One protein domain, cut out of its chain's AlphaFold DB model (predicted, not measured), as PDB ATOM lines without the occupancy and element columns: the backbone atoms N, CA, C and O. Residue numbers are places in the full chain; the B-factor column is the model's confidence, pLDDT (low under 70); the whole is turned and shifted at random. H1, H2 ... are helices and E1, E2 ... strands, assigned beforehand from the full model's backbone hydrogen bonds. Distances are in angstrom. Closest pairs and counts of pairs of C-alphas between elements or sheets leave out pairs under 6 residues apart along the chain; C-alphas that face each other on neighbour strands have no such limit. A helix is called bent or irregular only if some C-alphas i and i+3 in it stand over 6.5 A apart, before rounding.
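Overview. This is residues 2 to 100 of the 100 residues of the protein "T5orf172 domain-containing protein" of Acetobacter pasteurianus NBRC 3278 (UniProt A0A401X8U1). With little regular structure, the model gathers the hairpin E1 E2 and helices H2 and H3 into a head, from which residues 47 to 69 loop out and back; residues 6 to 31 lead to short H1, away from the head. The 99 printed residues run H1, H2, H3, E1, E2, of mixed class, with 39 in named elements. The whole is only just loose, close to compact: radius of gyration of the C-alphas 15.3 A, spans 45 by 30 by 23 A.

Along the chain. E1, residues 88 to 91, measures 9.5 A; E2, residues 96 to 99, 9.6 A, ends at C-alpha 99 (-9.006, 48.645, 58.762). H2, residues 32 to 46, measures 21.4 A and is irregular: C-alphas 42 and 45 are 7.4 A apart. H3, residues 70 to 81, measures 16.6 A; H1, residues 2 to 5, 5.6 A, begins at C-alpha 2 (-6.157, 29.077, 29.228).

Arrangement. E1 and E2 form an antiparallel hairpin, N 89 and O 98 within hydrogen-bond range at 2.9 A. The closest C-alphas of H2 and E1, Val 42 and Asn 89, are 5.8 A apart; of H3 and E2, Ile 72 and Ser 96, 7.1 A. H2 and H3 are close but not clearly touching, Leu 35 and Ile 80 having the closest C-alphas, 7.9 A, at a steep tilt of 38 degrees, opposite ways. H1 is apart from H2, H3, E1 and E2. Every O i to N i+4 pair is within hydrogen-bond range in H3, 9 of 11 in H2; H1 is too short for one.

Size, cuts and confidence. The farthest C-alphas, Phe 56 and Phe 99, are 45.3 A apart. The printed part has no cut; the links H1 to H2 and H2 to H3 are long. Residue 2 is under pLDDT 70.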
ATOM      1  N   LYS A   2      -7.230  29.938  29.783       69.06
ATOM      2  CA  LYS A   2      -6.157  29.077  29.228       69.06
ATOM      3  C   LYS A   2      -5.483  29.617  27.952       69.06
ATOM      4  O   LYS A   2      -4.267  29.661  27.886       69.06
ATOM      5  N   LYS A   3      -6.252  30.143  26.986       74.56
ATOM      6  CA  LYS A   3      -5.696  30.746  25.753       74.56
ATOM      7  C   LYS A   3      -4.829  32.000  25.974       74.56
ATOM      8  O   LYS A   3      -3.949  32.246  25.167       74.56
ATOM      9  N   ARG A   4      -5.069  32.790  27.033       75.44
ATOM     10  CA  ARG A   4      -4.315  34.034  27.307       75.44
ATOM     11  C   ARG A   4      -2.939  33.774  27.919       75.44
ATOM     12  O   ARG A   4      -2.057  34.595  27.741       75.44
ATOM     13  N   ILE A   5      -2.788  32.653  28.621       85.69
ATOM     14  CA  ILE A   5      -1.546  32.270  29.306       85.69
ATOM     15  C   ILE A   5      -0.747  31.199  28.553       85.69
ATOM     16  O   ILE A   5       0.384  30.911  28.914       85.69
ATOM     17  N   ALA A   6      -1.310  30.626  27.483       85.50
ATOM     18  CA  ALA A   6      -0.677  29.556  26.708       85.50
ATOM     19  C   ALA A   6       0.679  29.948  26.091       85.50
ATOM     20  O   ALA A   6       1.468  29.071  25.760       85.50
ATOM     21  N   ASN A   7       0.943  31.248  25.932       87.25
ATOM     22  CA  ASN A   7       2.193  31.773  25.387       87.25
ATOM     23  C   ASN A   7       2.953  32.662  26.389       87.25
ATOM     24  O   ASN A   7       3.752  33.496  25.972       87.25
ATOM     25  N   ALA A   8       2.688  32.508  27.692       89.56
ATOM     26  CA  ALA A   8       3.250  33.354  28.747       89.56
ATOM     27  C   ALA A   8       4.785  33.418  28.708       89.56
ATOM     28  O   ALA A   8       5.354  34.505  28.705       89.56
ATOM     29  N   LYS A   9       5.447  32.272  28.513       90.44
ATOM     30  CA  LYS A   9       6.912  32.192  28.427       90.44
ATOM     31  C   LYS A   9       7.557  33.026  27.312       90.44
ATOM     32  O   LYS A   9       8.764  33.221  27.314       90.44
ATOM     33  N   HIS A  10       6.779  33.505  26.339       89.06
ATOM     34  CA  HIS A  10       7.270  34.342  25.239       89.06
ATOM     35  C   HIS A  10       6.723  35.775  25.272       89.06
ATOM     36  O   HIS A  10       6.929  36.527  24.320       89.06
ATOM     37  N   ASP A  11       5.999  36.149  26.323       88.38
ATOM     38  CA  ASP A  11       5.377  37.460  26.476       88.38
ATOM     39  C   ASP A  11       5.947  38.139  27.727       88.38
ATOM     40  O   ASP A  11       5.872  37.616  28.840       88.38
ATOM     41  N   ALA A  12       6.541  39.319  27.542       87.81
ATOM     42  CA  ALA A  12       7.180  40.074  28.617       87.81
ATOM     43  C   ALA A  12       6.184  40.516  29.708       87.81
ATOM     44  O   ALA A  12       6.579  40.719  30.855       87.81
ATOM     45  N   THR A  13       4.884  40.576  29.391       87.62
ATOM     46  CA  THR A  13       3.807  40.759  30.379       87.62
ATOM     47  C   THR A  13       3.830  39.659  31.440       87.62
ATOM     48  O   THR A  13       3.480  39.920  32.587       87.62
ATOM     49  N   TYR A  14       4.263  38.448  31.077       90.31
ATOM     50  CA  TYR A  14       4.361  37.293  31.970       90.31
ATOM     51  C   TYR A  14       5.796  36.962  32.386       90.31
ATOM     52  O   TYR A  14       6.122  35.807  32.650       90.31
ATOM     53  N   LEU A  15       6.668  37.971  32.424       91.00
ATOM     54  CA  LEU A  15       8.066  37.826  32.836       91.00
ATOM     55  C   LEU A  15       8.883  36.837  31.988       91.00
ATOM     56  O   LEU A  15       9.931  36.383  32.435       91.00
ATOM     57  N   LEU A  16       8.412  36.500  30.778       90.69
ATOM     58  CA  LEU A  16       9.008  35.461  29.929       90.69
ATOM     59  C   LEU A  16       9.127  34.100  30.642       90.69
ATOM     60  O   LEU A  16      10.024  33.311  30.351       90.69
ATOM     61  N   ALA A  17       8.204  33.816  31.562       90.88
ATOM     62  CA  ALA A  17       8.164  32.585  32.338       90.88
ATOM     63  C   ALA A  17       6.852  31.818  32.116       90.88
ATOM     64  O   ALA A  17       5.832  32.370  31.692       90.88
ATOM     65  N   ASP A  18       6.882  30.518  32.406       91.38
ATOM     66  CA  ASP A  18       5.662  29.723  32.490       91.38
ATOM     67  C   ASP A  18       4.799  30.203  33.663       91.38
ATOM     68  O   ASP A  18       5.302  30.636  34.701       91.38
ATOM     69  N   VAL A  19       3.478  30.122  33.498       92.31
ATOM     70  CA  VAL A  19       2.521  30.538  34.526       92.31
ATOM     71  C   VAL A  19       1.525  29.428  34.814       92.31
ATOM     72  O   VAL A  19       1.001  28.774  33.908       92.31
ATOM     73  N   GLU A  20       1.215  29.266  36.092       91.69
ATOM     74  CA  GLU A  20       0.231  28.314  36.580       91.69
ATOM     75  C   GLU A  20      -0.965  29.050  37.189       91.69
ATOM     76  O   GLU A  20      -0.831  30.062  37.879       91.69
ATOM     77  N   VAL A  21      -2.169  28.533  36.941       92.06
ATOM     78  CA  VAL A  21      -3.373  29.037  37.605       92.06
ATOM     79  C   VAL A  21      -3.507  28.354  38.959       92.06
ATOM     80  O   VAL A  21      -4.031  27.248  39.040       92.06
ATOM     81  N   VAL A  22      -3.084  29.039  40.019       94.19
ATOM     82  CA  VAL A  22      -3.137  28.513  41.396       94.19
ATOM     83  C   VAL A  22      -4.482  28.742  42.098       94.19
ATOM     84  O   VAL A  22      -4.805  28.065  43.067       94.19
ATOM     85  N   ALA A  23      -5.297  29.687  41.614       92.44
ATOM     86  CA  ALA A  23      -6.635  29.960  42.140       92.44
ATOM     87  C   ALA A  23      -7.542  30.585  41.074       92.44
ATOM     88  O   ALA A  23      -7.085  31.241  40.138       92.44
ATOM     89  N   THR A  24      -8.856  30.400  41.210       92.12
ATOM     90  CA  THR A  24      -9.864  31.042  40.354       92.12
ATOM     91  C   THR A  24     -10.999  31.580  41.210       92.12
ATOM     92  O   THR A  24     -11.683  30.822  41.891       92.12
ATOM     93  N   TYR A  25     -11.240  32.886  41.111       89.06
ATOM     94  CA  TYR A  25     -12.311  33.571  41.825       89.06
ATOM     95  C   TYR A  25     -13.403  33.993  40.845       89.06
ATOM     96  O   TYR A  25     -13.127  34.626  39.822       89.06
ATOM     97  N   LYS A  26     -14.656  33.635  41.139       86.38
ATOM     98  CA  LYS A  26     -15.814  34.043  40.337       86.38
ATOM     99  C   LYS A  26     -16.451  35.271  40.971       86.38
ATOM    100  O   LYS A  26     -16.898  35.220  42.108       86.38
ATOM    101  N   LEU A  27     -16.498  36.352  40.205       80.75
ATOM    102  CA  LEU A  27     -17.107  37.617  40.589       80.75
ATOM    103  C   LEU A  27     -18.334  37.853  39.707       80.75
ATOM    104  O   LEU A  27     -18.228  37.807  38.480       80.75
ATOM    105  N   PHE A  28     -19.490  38.099  40.321       82.06
ATOM    106  CA  PHE A  28     -20.748  38.366  39.621       82.06
ATOM    107  C   PHE A  28     -21.166  39.823  39.818       82.06
ATOM    108  O   PHE A  28     -20.933  40.397  40.876       82.06
ATOM    109  N   ASN A  29     -21.784  40.416  38.792       82.25
ATOM    110  CA  ASN A  29     -22.342  41.773  38.837       82.25
ATOM    111  C   ASN A  29     -21.341  42.889  39.231       82.25
ATOM    112  O   ASN A  29     -21.711  43.884  39.849       82.25
ATOM    113  N   ILE A  30     -20.059  42.734  38.874       81.62
ATOM    114  CA  ILE A  30     -18.993  43.694  39.200       81.62
ATOM    115  C   ILE A  30     -18.541  44.464  37.955       81.62
ATOM    116  O   ILE A  30     -18.288  43.893  36.893       81.62
ATOM    117  N   ASN A  31     -18.382  45.782  38.108       87.69
ATOM    118  CA  ASN A  31     -17.768  46.638  37.096       87.69
ATOM    119  C   ASN A  31     -16.254  46.366  37.023       87.69
ATOM    120  O   ASN A  31     -15.528  46.600  37.991       87.69
ATOM    121  N   ARG A  32     -15.780  45.903  35.858       86.94
ATOM    122  CA  ARG A  32     -14.376  45.520  35.626       86.94
ATOM    123  C   ARG A  32     -13.389  46.660  35.891       86.94
ATOM    124  O   ARG A  32     -12.399  46.447  36.575       86.94
ATOM    125  N   THR A  33     -13.685  47.870  35.423       90.69
ATOM    126  CA  THR A  33     -12.814  49.040  35.617       90.69
ATOM    127  C   THR A  33     -12.725  49.441  37.087       90.69
ATOM    128  O   THR A  33     -11.663  49.825  37.571       90.69
ATOM    129  N   LYS A  34     -13.834  49.344  37.833       88.19
ATOM    130  CA  LYS A  34     -13.825  49.602  39.280       88.19
ATOM    131  C   LYS A  34     -13.001  48.548  40.022       88.19
ATOM    132  O   LYS A  34     -12.250  48.905  40.922       88.19
ATOM    133  N   LEU A  35     -13.129  47.280  39.631       89.31
ATOM    134  CA  LEU A  35     -12.363  46.173  40.201       89.31
ATOM    135  C   LEU A  35     -10.857  46.373  40.013       89.31
ATOM    136  O   LEU A  35     -10.099  46.283  40.974       89.31
ATOM    137  N   GLU A  36     -10.445  46.696  38.791       90.25
ATOM    138  CA  GLU A  36      -9.054  46.979  38.446       90.25
ATOM    139  C   GLU A  36      -8.492  48.119  39.304       90.25
ATOM    140  O   GLU A  36      -7.487  47.934  39.985       90.25
ATOM    141  N   LYS A  37      -9.206  49.249  39.404       91.81
ATOM    142  CA  LYS A  37      -8.812  50.371  40.276       91.81
ATOM    143  C   LYS A  37      -8.652  49.971  41.746       91.81
ATOM    144  O   LYS A  37      -7.791  50.514  42.433       91.81
ATOM    145  N   ILE A  38      -9.482  49.053  42.246       91.94
ATOM    146  CA  ILE A  38      -9.378  48.566  43.626       91.94
ATOM    147  C   ILE A  38      -8.102  47.747  43.808       91.94
ATOM    148  O   ILE A  38      -7.376  48.011  44.763       91.94
ATOM    149  N   PHE A  39      -7.814  46.799  42.912       91.62
ATOM    150  CA  PHE A  39      -6.586  46.003  42.996       91.62
ATOM    151  C   PHE A  39      -5.343  46.881  42.916       91.62
ATOM    152  O   PHE A  39      -4.492  46.781  43.793       91.62
ATOM    153  N   HIS A  40      -5.302  47.810  41.960       91.50
ATOM    154  CA  HIS A  40      -4.234  48.805  41.838       91.50
ATOM    155  C   HIS A  40      -3.994  49.575  43.135       91.50
ATOM    156  O   HIS A  40      -2.871  49.648  43.621       91.50
ATOM    157  N   ARG A  41      -5.057  50.108  43.746       91.75
ATOM    158  CA  ARG A  41      -4.953  50.861  45.002       91.75
ATOM    159  C   ARG A  41      -4.478  49.993  46.168       91.75
ATOM    160  O   ARG A  41      -3.648  50.435  46.952       91.75
ATOM    161  N   VAL A  42      -5.055  48.803  46.330       92.50
ATOM    162  CA  VAL A  42      -4.804  47.942  47.498       92.50
ATOM    163  C   VAL A  42      -3.433  47.272  47.412       92.50
ATOM    164  O   VAL A  42      -2.784  47.107  48.440       92.50
ATOM    165  N   LEU A  43      -2.992  46.904  46.209       93.44
ATOM    166  CA  LEU A  43      -1.735  46.193  45.975       93.44
ATOM    167  C   LEU A  43      -0.569  47.114  45.600       93.44
ATOM    168  O   LEU A  43       0.564  46.649  45.586       93.44
ATOM    169  N   ALA A  44      -0.800  48.409  45.366       93.06
ATOM    170  CA  ALA A  44       0.257  49.395  45.115       93.06
ATOM    171  C   ALA A  44       1.487  49.262  46.047       93.06
ATOM    172  O   ALA A  44       2.603  49.291  45.535       93.06
ATOM    173  N   PRO A  45       1.339  49.046  47.375       91.94
ATOM    174  CA  PRO A  45       2.486  48.928  48.282       91.94
ATOM    175  C   PRO A  45       3.416  47.732  48.033       91.94
ATOM    176  O   PRO A  45       4.501  47.693  48.603       91.94
ATOM    177  N   VAL A  46       2.995  46.741  47.242       93.94
ATOM    178  CA  VAL A  46       3.801  45.548  46.913       93.94
ATOM    179  C   VAL A  46       3.946  45.322  45.420       93.94
ATOM    180  O   VAL A  46       4.223  44.202  44.980       93.94
ATOM    181  N   GLN A  47       3.715  46.370  44.634       94.69
ATOM    182  CA  GLN A  47       4.057  46.355  43.226       94.69
ATOM    183  C   GLN A  47       5.555  46.082  43.100       94.69
ATOM    184  O   GLN A  47       6.373  46.725  43.759       94.69
ATOM    185  N   ILE A  48       5.910  45.089  42.293       93.19
ATOM    186  CA  ILE A  48       7.305  44.730  42.090       93.19
ATOM    187  C   ILE A  48       7.908  45.743  41.122       93.19
ATOM    188  O   ILE A  48       7.413  45.913  40.008       93.19
ATOM    189  N   ASP A  49       8.993  46.389  41.538       92.12
ATOM    190  CA  ASP A  49       9.816  47.196  40.648       92.12
ATOM    191  C   ASP A  49      10.929  46.321  40.060       92.12
ATOM    192  O   ASP A  49      11.929  46.029  40.717       92.12
ATOM    193  N   LEU A  50      10.714  45.824  38.840       91.81
ATOM    194  CA  LEU A  50      11.675  44.981  38.134       91.81
ATOM    195  C   LEU A  50      11.753  45.359  36.658       91.81
ATOM    196  O   LEU A  50      10.742  45.641  36.020       91.81
ATOM    197  N   THR A  51      12.955  45.285  36.096       94.44
ATOM    198  CA  THR A  51      13.186  45.383  34.650       94.44
ATOM    199  C   THR A  51      13.797  44.079  34.156       94.44
ATOM    200  O   THR A  51      14.768  43.589  34.731       94.44
ATOM    201  N   ILE A  52      13.236  43.527  33.085       92.50
ATOM    202  CA  ILE A  52      13.760  42.351  32.378       92.50
ATOM    203  C   ILE A  52      14.164  42.736  30.963       92.50
ATOM    204  O   ILE A  52      13.740  43.767  30.450       92.50
ATOM    205  N   GLN A  53      14.966  41.898  30.318       93.94
ATOM    206  CA  GLN A  53      15.216  42.020  28.887       93.94
ATOM    207  C   GLN A  53      14.212  41.168  28.117       93.94
ATOM    208  O   GLN A  53      13.935  40.032  28.500       93.94
ATOM    209  N   ASP A  54      13.672  41.714  27.031       90.56
ATOM    210  CA  ASP A  54      12.912  40.929  26.071       90.56
ATOM    211  C   ASP A  54      13.829  40.009  25.242       90.56
ATOM    212  O   ASP A  54      15.056  40.025  25.345       90.56
ATOM    213  N   ARG A  55      13.225  39.204  24.364       87.00
ATOM    214  CA  ARG A  55      13.952  38.290  23.466       87.00
ATOM    215  C   ARG A  55      14.873  38.980  22.442       87.00
ATOM    216  O   ARG A  55      15.574  38.288  21.712       87.00
ATOM    217  N   PHE A  56      14.831  40.307  22.347       91.12
ATOM    218  CA  PHE A  56      15.671  41.138  21.485       91.12
ATOM    219  C   PHE A  56      16.686  41.971  22.289       91.12
ATOM    220  O   PHE A  56      17.444  42.732  21.695       91.12
ATOM    221  N   GLY A  57      16.725  41.822  23.618       91.25
ATOM    222  CA  GLY A  57      17.611  42.568  24.509       91.25
ATOM    223  C   GLY A  57      17.083  43.944  24.925       91.25
ATOM    224  O   GLY A  57      17.802  44.686  25.593       91.25
ATOM    225  N   HIS A  58      15.847  44.314  24.569       93.31
ATOM    226  CA  HIS A  58      15.268  45.585  24.998       93.31
ATOM    227  C   HIS A  58      14.759  45.500  26.442       93.31
ATOM    228  O   HIS A  58      14.112  44.513  26.802       93.31
ATOM    229  N   PRO A  59      14.992  46.528  27.276       94.19
ATOM    230  CA  PRO A  59      14.460  46.556  28.629       94.19
ATOM    231  C   PRO A  59      12.933  46.709  28.614       94.19
ATOM    232  O   PRO A  59      12.382  47.573  27.931       94.19
ATOM    233  N   VAL A  60      12.253  45.890  29.411       92.00
ATOM    234  CA  VAL A  60      10.806  45.931  29.632       92.00
ATOM    235  C   VAL A  60      10.529  45.938  31.132       92.00
ATOM    236  O   VAL A  60      11.084  45.134  31.881       92.00
ATOM    237  N   GLN A  61       9.642  46.836  31.562       91.56
ATOM    238  CA  GLN A  61       9.220  46.986  32.955       91.56
ATOM    239  C   GLN A  61       7.717  46.680  33.069       91.56
ATOM    240  O   GLN A  61       6.878  47.527  32.737       91.56
ATOM    241  N   PRO A  62       7.343  45.459  33.477       89.69
ATOM    242  CA  PRO A  62       5.948  45.069  33.590       89.69
ATOM    243  C   PRO A  62       5.338  45.672  34.862       89.69
ATOM    244  O   PRO A  62       5.824  45.459  35.966       89.69
ATOM    245  N   LYS A  63       4.256  46.442  34.706       85.69
ATOM    246  CA  LYS A  63       3.670  47.245  35.797       85.69
ATOM    247  C   LYS A  63       2.621  46.509  36.635       85.69
ATOM    248  O   LYS A  63       2.250  46.985  37.693       85.69
ATOM    249  N   GLU A  64       2.134  45.358  36.198       90.31
ATOM    250  CA  GLU A  64       0.989  44.674  36.824       90.31
ATOM    251  C   GLU A  64       1.409  43.465  37.678       90.31
ATOM    252  O   GLU A  64       0.675  42.482  37.779       90.31
ATOM    253  N   TRP A  65       2.610  43.506  38.263       93.50
ATOM    254  CA  TRP A  65       3.152  42.431  39.100       93.50
ATOM    255  C   TRP A  65       3.233  42.848  40.559       93.50
ATOM    256  O   TRP A  65       3.731  43.923  40.880       93.50
ATOM    257  N   PHE A  66       2.765  41.967  41.442       94.44
ATOM    258  CA  PHE A  66       2.644  42.232  42.872       94.44
ATOM    259  C   PHE A  66       3.122  41.023  43.674       94.44
ATOM    260  O   PHE A  66       2.798  39.885  43.327       94.44
ATOM    261  N   LEU A  67       3.842  41.259  44.771       93.25
ATOM    262  CA  LEU A  67       4.272  40.201  45.684       93.25
ATOM    263  C   LEU A  67       3.318  40.111  46.883       93.25
ATOM    264  O   LEU A  67       3.455  40.845  47.860       93.25
ATOM    265  N   VAL A  68       2.335  39.211  46.803       94.25
ATOM    266  CA  VAL A  68       1.304  39.024  47.839       94.25
ATOM    267  C   VAL A  68       1.001  37.541  48.070       94.25
ATOM    268  O   VAL A  68       0.836  36.800  47.099       94.25
ATOM    269  N   PRO A  69       0.839  37.096  49.331       94.75
ATOM    270  CA  PRO A  69       0.373  35.745  49.636       94.75
ATOM    271  C   PRO A  69      -1.045  35.469  49.134       94.75
ATOM    272  O   PRO A  69      -1.937  36.313  49.226       94.75
ATOM    273  N   LEU A  70      -1.291  34.240  48.678       93.62
ATOM    274  CA  LEU A  70      -2.587  33.849  48.114       93.62
ATOM    275  C   LEU A  70      -3.762  34.075  49.083       93.62
ATOM    276  O   LEU A  70      -4.852  34.449  48.653       93.62
ATOM    277  N   GLU A  71      -3.533  33.897  50.385       94.12
ATOM    278  CA  GLU A  71      -4.539  34.143  51.419       94.12
ATOM    279  C   GLU A  71      -5.013  35.603  51.429       94.12
ATOM    280  O   GLU A  71      -6.214  35.865  51.472       94.12
ATOM    281  N   ILE A  72      -4.094  36.559  51.293       95.31
ATOM    282  CA  ILE A  72      -4.430  37.984  51.225       95.31
ATOM    283  C   ILE A  72      -5.247  38.283  49.968       95.31
ATOM    284  O   ILE A  72      -6.225  39.027  50.043       95.31
ATOM    285  N   ILE A  73      -4.922  37.660  48.830       94.25
ATOM    286  CA  ILE A  73      -5.736  37.783  47.612       94.25
ATOM    287  C   ILE A  73      -7.162  37.276  47.857       94.25
ATOM    288  O   ILE A  73      -8.119  37.958  47.490       94.25
ATOM    289  N   SER A  74      -7.317  36.124  48.517       93.69
ATOM    290  CA  SER A  74      -8.631  35.579  48.879       93.69
ATOM    291  C   SER A  74      -9.422  36.549  49.767       93.69
ATOM    292  O   SER A  74     -10.585  36.851  49.484       93.69
ATOM    293  N   GLN A  75      -8.778  37.125  50.788       94.69
ATOM    294  CA  GLN A  75      -9.411  38.111  51.663       94.69
ATOM    295  C   GLN A  75      -9.821  39.379  50.895       94.69
ATOM    296  O   GLN A  75     -10.957  39.832  51.034       94.69
ATOM    297  N   ILE A  76      -8.953  39.925  50.032       93.88
ATOM    298  CA  ILE A  76      -9.270  41.088  49.184       93.88
ATOM    299  C   ILE A  76     -10.497  40.796  48.312       93.88
ATOM    300  O   ILE A  76     -11.426  41.601  48.266       93.88
ATOM    301  N   VAL A  77     -10.535  39.634  47.656       93.06
ATOM    302  CA  VAL A  77     -11.663  39.208  46.815       93.06
ATOM    303  C   VAL A  77     -12.960  39.100  47.623       93.06
ATOM    304  O   VAL A  77     -14.006  39.573  47.166       93.06
ATOM    305  N   SER A  78     -12.906  38.535  48.832       92.62
ATOM    306  CA  SER A  78     -14.062  38.468  49.734       92.62
ATOM    307  C   SER A  78     -14.576  39.866  50.085       92.62
ATOM    308  O   SER A  78     -15.770  40.135  49.968       92.62
ATOM    309  N   ARG A  79     -13.669  40.786  50.436       92.81
ATOM    310  CA  ARG A  79     -13.992  42.177  50.795       92.81
ATOM    311  C   ARG A  79     -14.480  43.013  49.610       92.81
ATOM    312  O   ARG A  79     -15.192  44.001  49.772       92.81
ATOM    313  N   ILE A  80     -14.072  42.671  48.391       91.19
ATOM    314  CA  ILE A  80     -14.632  43.270  47.173       91.19
ATOM    315  C   ILE A  80     -16.074  42.800  46.991       91.19
ATOM    316  O   ILE A  80     -16.944  43.610  46.673       91.19
ATOM    317  N   SER A  81     -16.317  41.507  47.204       89.00
ATOM    318  CA  SER A  81     -17.624  40.878  47.004       89.00
ATOM    319  C   SER A  81     -18.665  41.370  48.012       89.00
ATOM    320  O   SER A  81     -19.811  41.594  47.633       89.00
ATOM    321  N   ASP A  82     -18.269  41.595  49.270       90.19
ATOM    322  CA  ASP A  82     -19.137  42.157  50.316       90.19
ATOM    323  C   ASP A  82     -19.204  43.704  50.306       90.19
ATOM    324  O   ASP A  82     -19.955  44.308  51.072       90.19
ATOM    325  N   GLY A  83     -18.431  44.362  49.430       89.75
ATOM    326  CA  GLY A  83     -18.404  45.818  49.274       89.75
ATOM    327  C   GLY A  83     -17.626  46.581  50.352       89.75
ATOM    328  O   GLY A  83     -17.664  47.813  50.367       89.75
ATOM    329  N   THR A  84     -16.898  45.903  51.241       93.44
ATOM    330  CA  THR A  84     -16.197  46.534  52.370       93.44
ATOM    331  C   THR A  84     -14.730  46.871  52.106       93.44
ATOM    332  O   THR A  84     -14.141  47.599  52.902       93.44
ATOM    333  N   ILE A  85     -14.141  46.446  50.981       92.69
ATOM    334  CA  ILE A  85     -12.718  46.673  50.634       92.69
ATOM    335  C   ILE A  85     -12.270  48.141  50.695       92.69
ATOM    336  O   ILE A  85     -11.098  48.434  50.924       92.69
ATOM    337  N   GLY A  86     -13.193  49.090  50.515       90.00
ATOM    338  CA  GLY A  86     -12.905  50.518  50.656       90.00
ATOM    339  C   GLY A  86     -12.449  50.919  52.062       90.00
ATOM    340  O   GLY A  86     -11.836  51.966  52.197       90.00
ATOM    341  N   LYS A  87     -12.718  50.087  53.077       92.94
ATOM    342  CA  LYS A  87     -12.363  50.300  54.486       92.94
ATOM    343  C   LYS A  87     -11.062  49.614  54.897       92.94
ATOM    344  O   LYS A  87     -10.752  49.602  56.079       92.94
ATOM    345  N   TYR A  88     -10.345  48.998  53.960       92.94
ATOM    346  CA  TYR A  88      -9.133  48.242  54.255       92.94
ATOM    347  C   TYR A  88      -7.967  48.691  53.378       92.94
ATOM    348  O   TYR A  88      -8.150  49.052  52.210       92.94
ATOM    349  N   ASN A  89      -6.767  48.594  53.946       90.75
ATOM    350  CA  ASN A  89      -5.496  48.693  53.242       90.75
ATOM    351  C   ASN A  89      -4.632  47.470  53.547       90.75
ATOM    352  O   ASN A  89      -4.607  46.979  54.676       90.75
ATOM    353  N   TYR A  90      -3.894  47.006  52.544       93.19
ATOM    354  CA  TYR A  90      -2.904  45.960  52.744       93.19
ATOM    355  C   TYR A  90      -1.621  46.533  53.359       93.19
ATOM    356  O   TYR A  90      -1.111  47.561  52.908       93.19
ATOM    357  N   LYS A  91      -1.118  45.862  54.399       92.38
ATOM    358  CA  LYS A  91       0.146  46.149  55.077       92.38
ATOM    359  C   LYS A  91       1.128  45.003  54.821       92.38
ATOM    360  O   LYS A  91       0.946  43.926  55.387       92.38
ATOM    361  N   PRO A  92       2.159  45.216  53.983       92.12
ATOM    362  CA  PRO A  92       3.108  44.160  53.623       92.12
ATOM    363  C   PRO A  92       3.964  43.719  54.811       92.12
ATOM    364  O   PRO A  92       4.249  42.538  54.957       92.12
ATOM    365  N   GLU A  93       4.310  44.670  55.683       92.44
ATOM    366  CA  GLU A  93       5.138  44.480  56.884       92.44
ATOM    367  C   GLU A  93       4.566  43.419  57.834       92.44
ATOM    368  O   GLU A  93       5.306  42.647  58.436       92.44
ATOM    369  N   THR A  94       3.239  43.378  57.956       92.81
ATOM    370  CA  THR A  94       2.502  42.477  58.852       92.81
ATOM    371  C   THR A  94       1.715  41.413  58.099       92.81
ATOM    372  O   THR A  94       1.038  40.604  58.727       92.81
ATOM    373  N   VAL A  95       1.776  41.425  56.762       92.31
ATOM    374  CA  VAL A  95       1.011  40.545  55.871       92.31
ATOM    375  C   VAL A  95      -0.472  40.527  56.267       92.31
ATOM    376  O   VAL A  95      -1.062  39.483  56.529       92.31
ATOM    377  N   SER A  96      -1.088  41.708  56.367       92.38
ATOM    378  CA  SER A  96      -2.461  41.831  56.875       92.38
ATOM    379  C   SER A  96      -3.276  42.909  56.165       92.38
ATOM    380  O   SER A  96      -2.744  43.902  55.662       92.38
ATOM    381  N   LEU A  97      -4.597  42.715  56.120       91.12
ATOM    382  CA  LEU A  97      -5.548  43.760  55.743       91.12
ATOM    383  C   LEU A  97      -5.982  44.509  56.998       91.12
ATOM    384  O   LEU A  97      -6.747  43.989  57.809       91.12
ATOM    385  N   ASN A  98      -5.524  45.747  57.133       88.75
ATOM    386  CA  ASN A  98      -5.863  46.579  58.276       88.75
ATOM    387  C   ASN A  98      -7.044  47.471  57.919       88.75
ATOM    388  O   ASN A  98      -7.135  47.970  56.794       88.75
ATOM    389  N   PHE A  99      -7.945  47.656  58.881       86.81
ATOM    390  CA  PHE A  99      -9.006  48.645  58.762       86.81
ATOM    391  C   PHE A  99      -8.386  50.051  58.693       86.81
ATOM    392  O   PHE A  99      -7.386  50.308  59.369       86.81
ATOM    393  N   LEU A 100      -8.940  50.901  57.827       78.75
ATOM    394  CA  LEU A 100      -8.532  52.295  57.633       78.75
ATOM    395  C   LEU A 100      -8.786  53.165  58.863       78.75
ATOM    396  O   LEU A 100      -9.865  53.011  59.478       78.75
TER     397      LEU A 100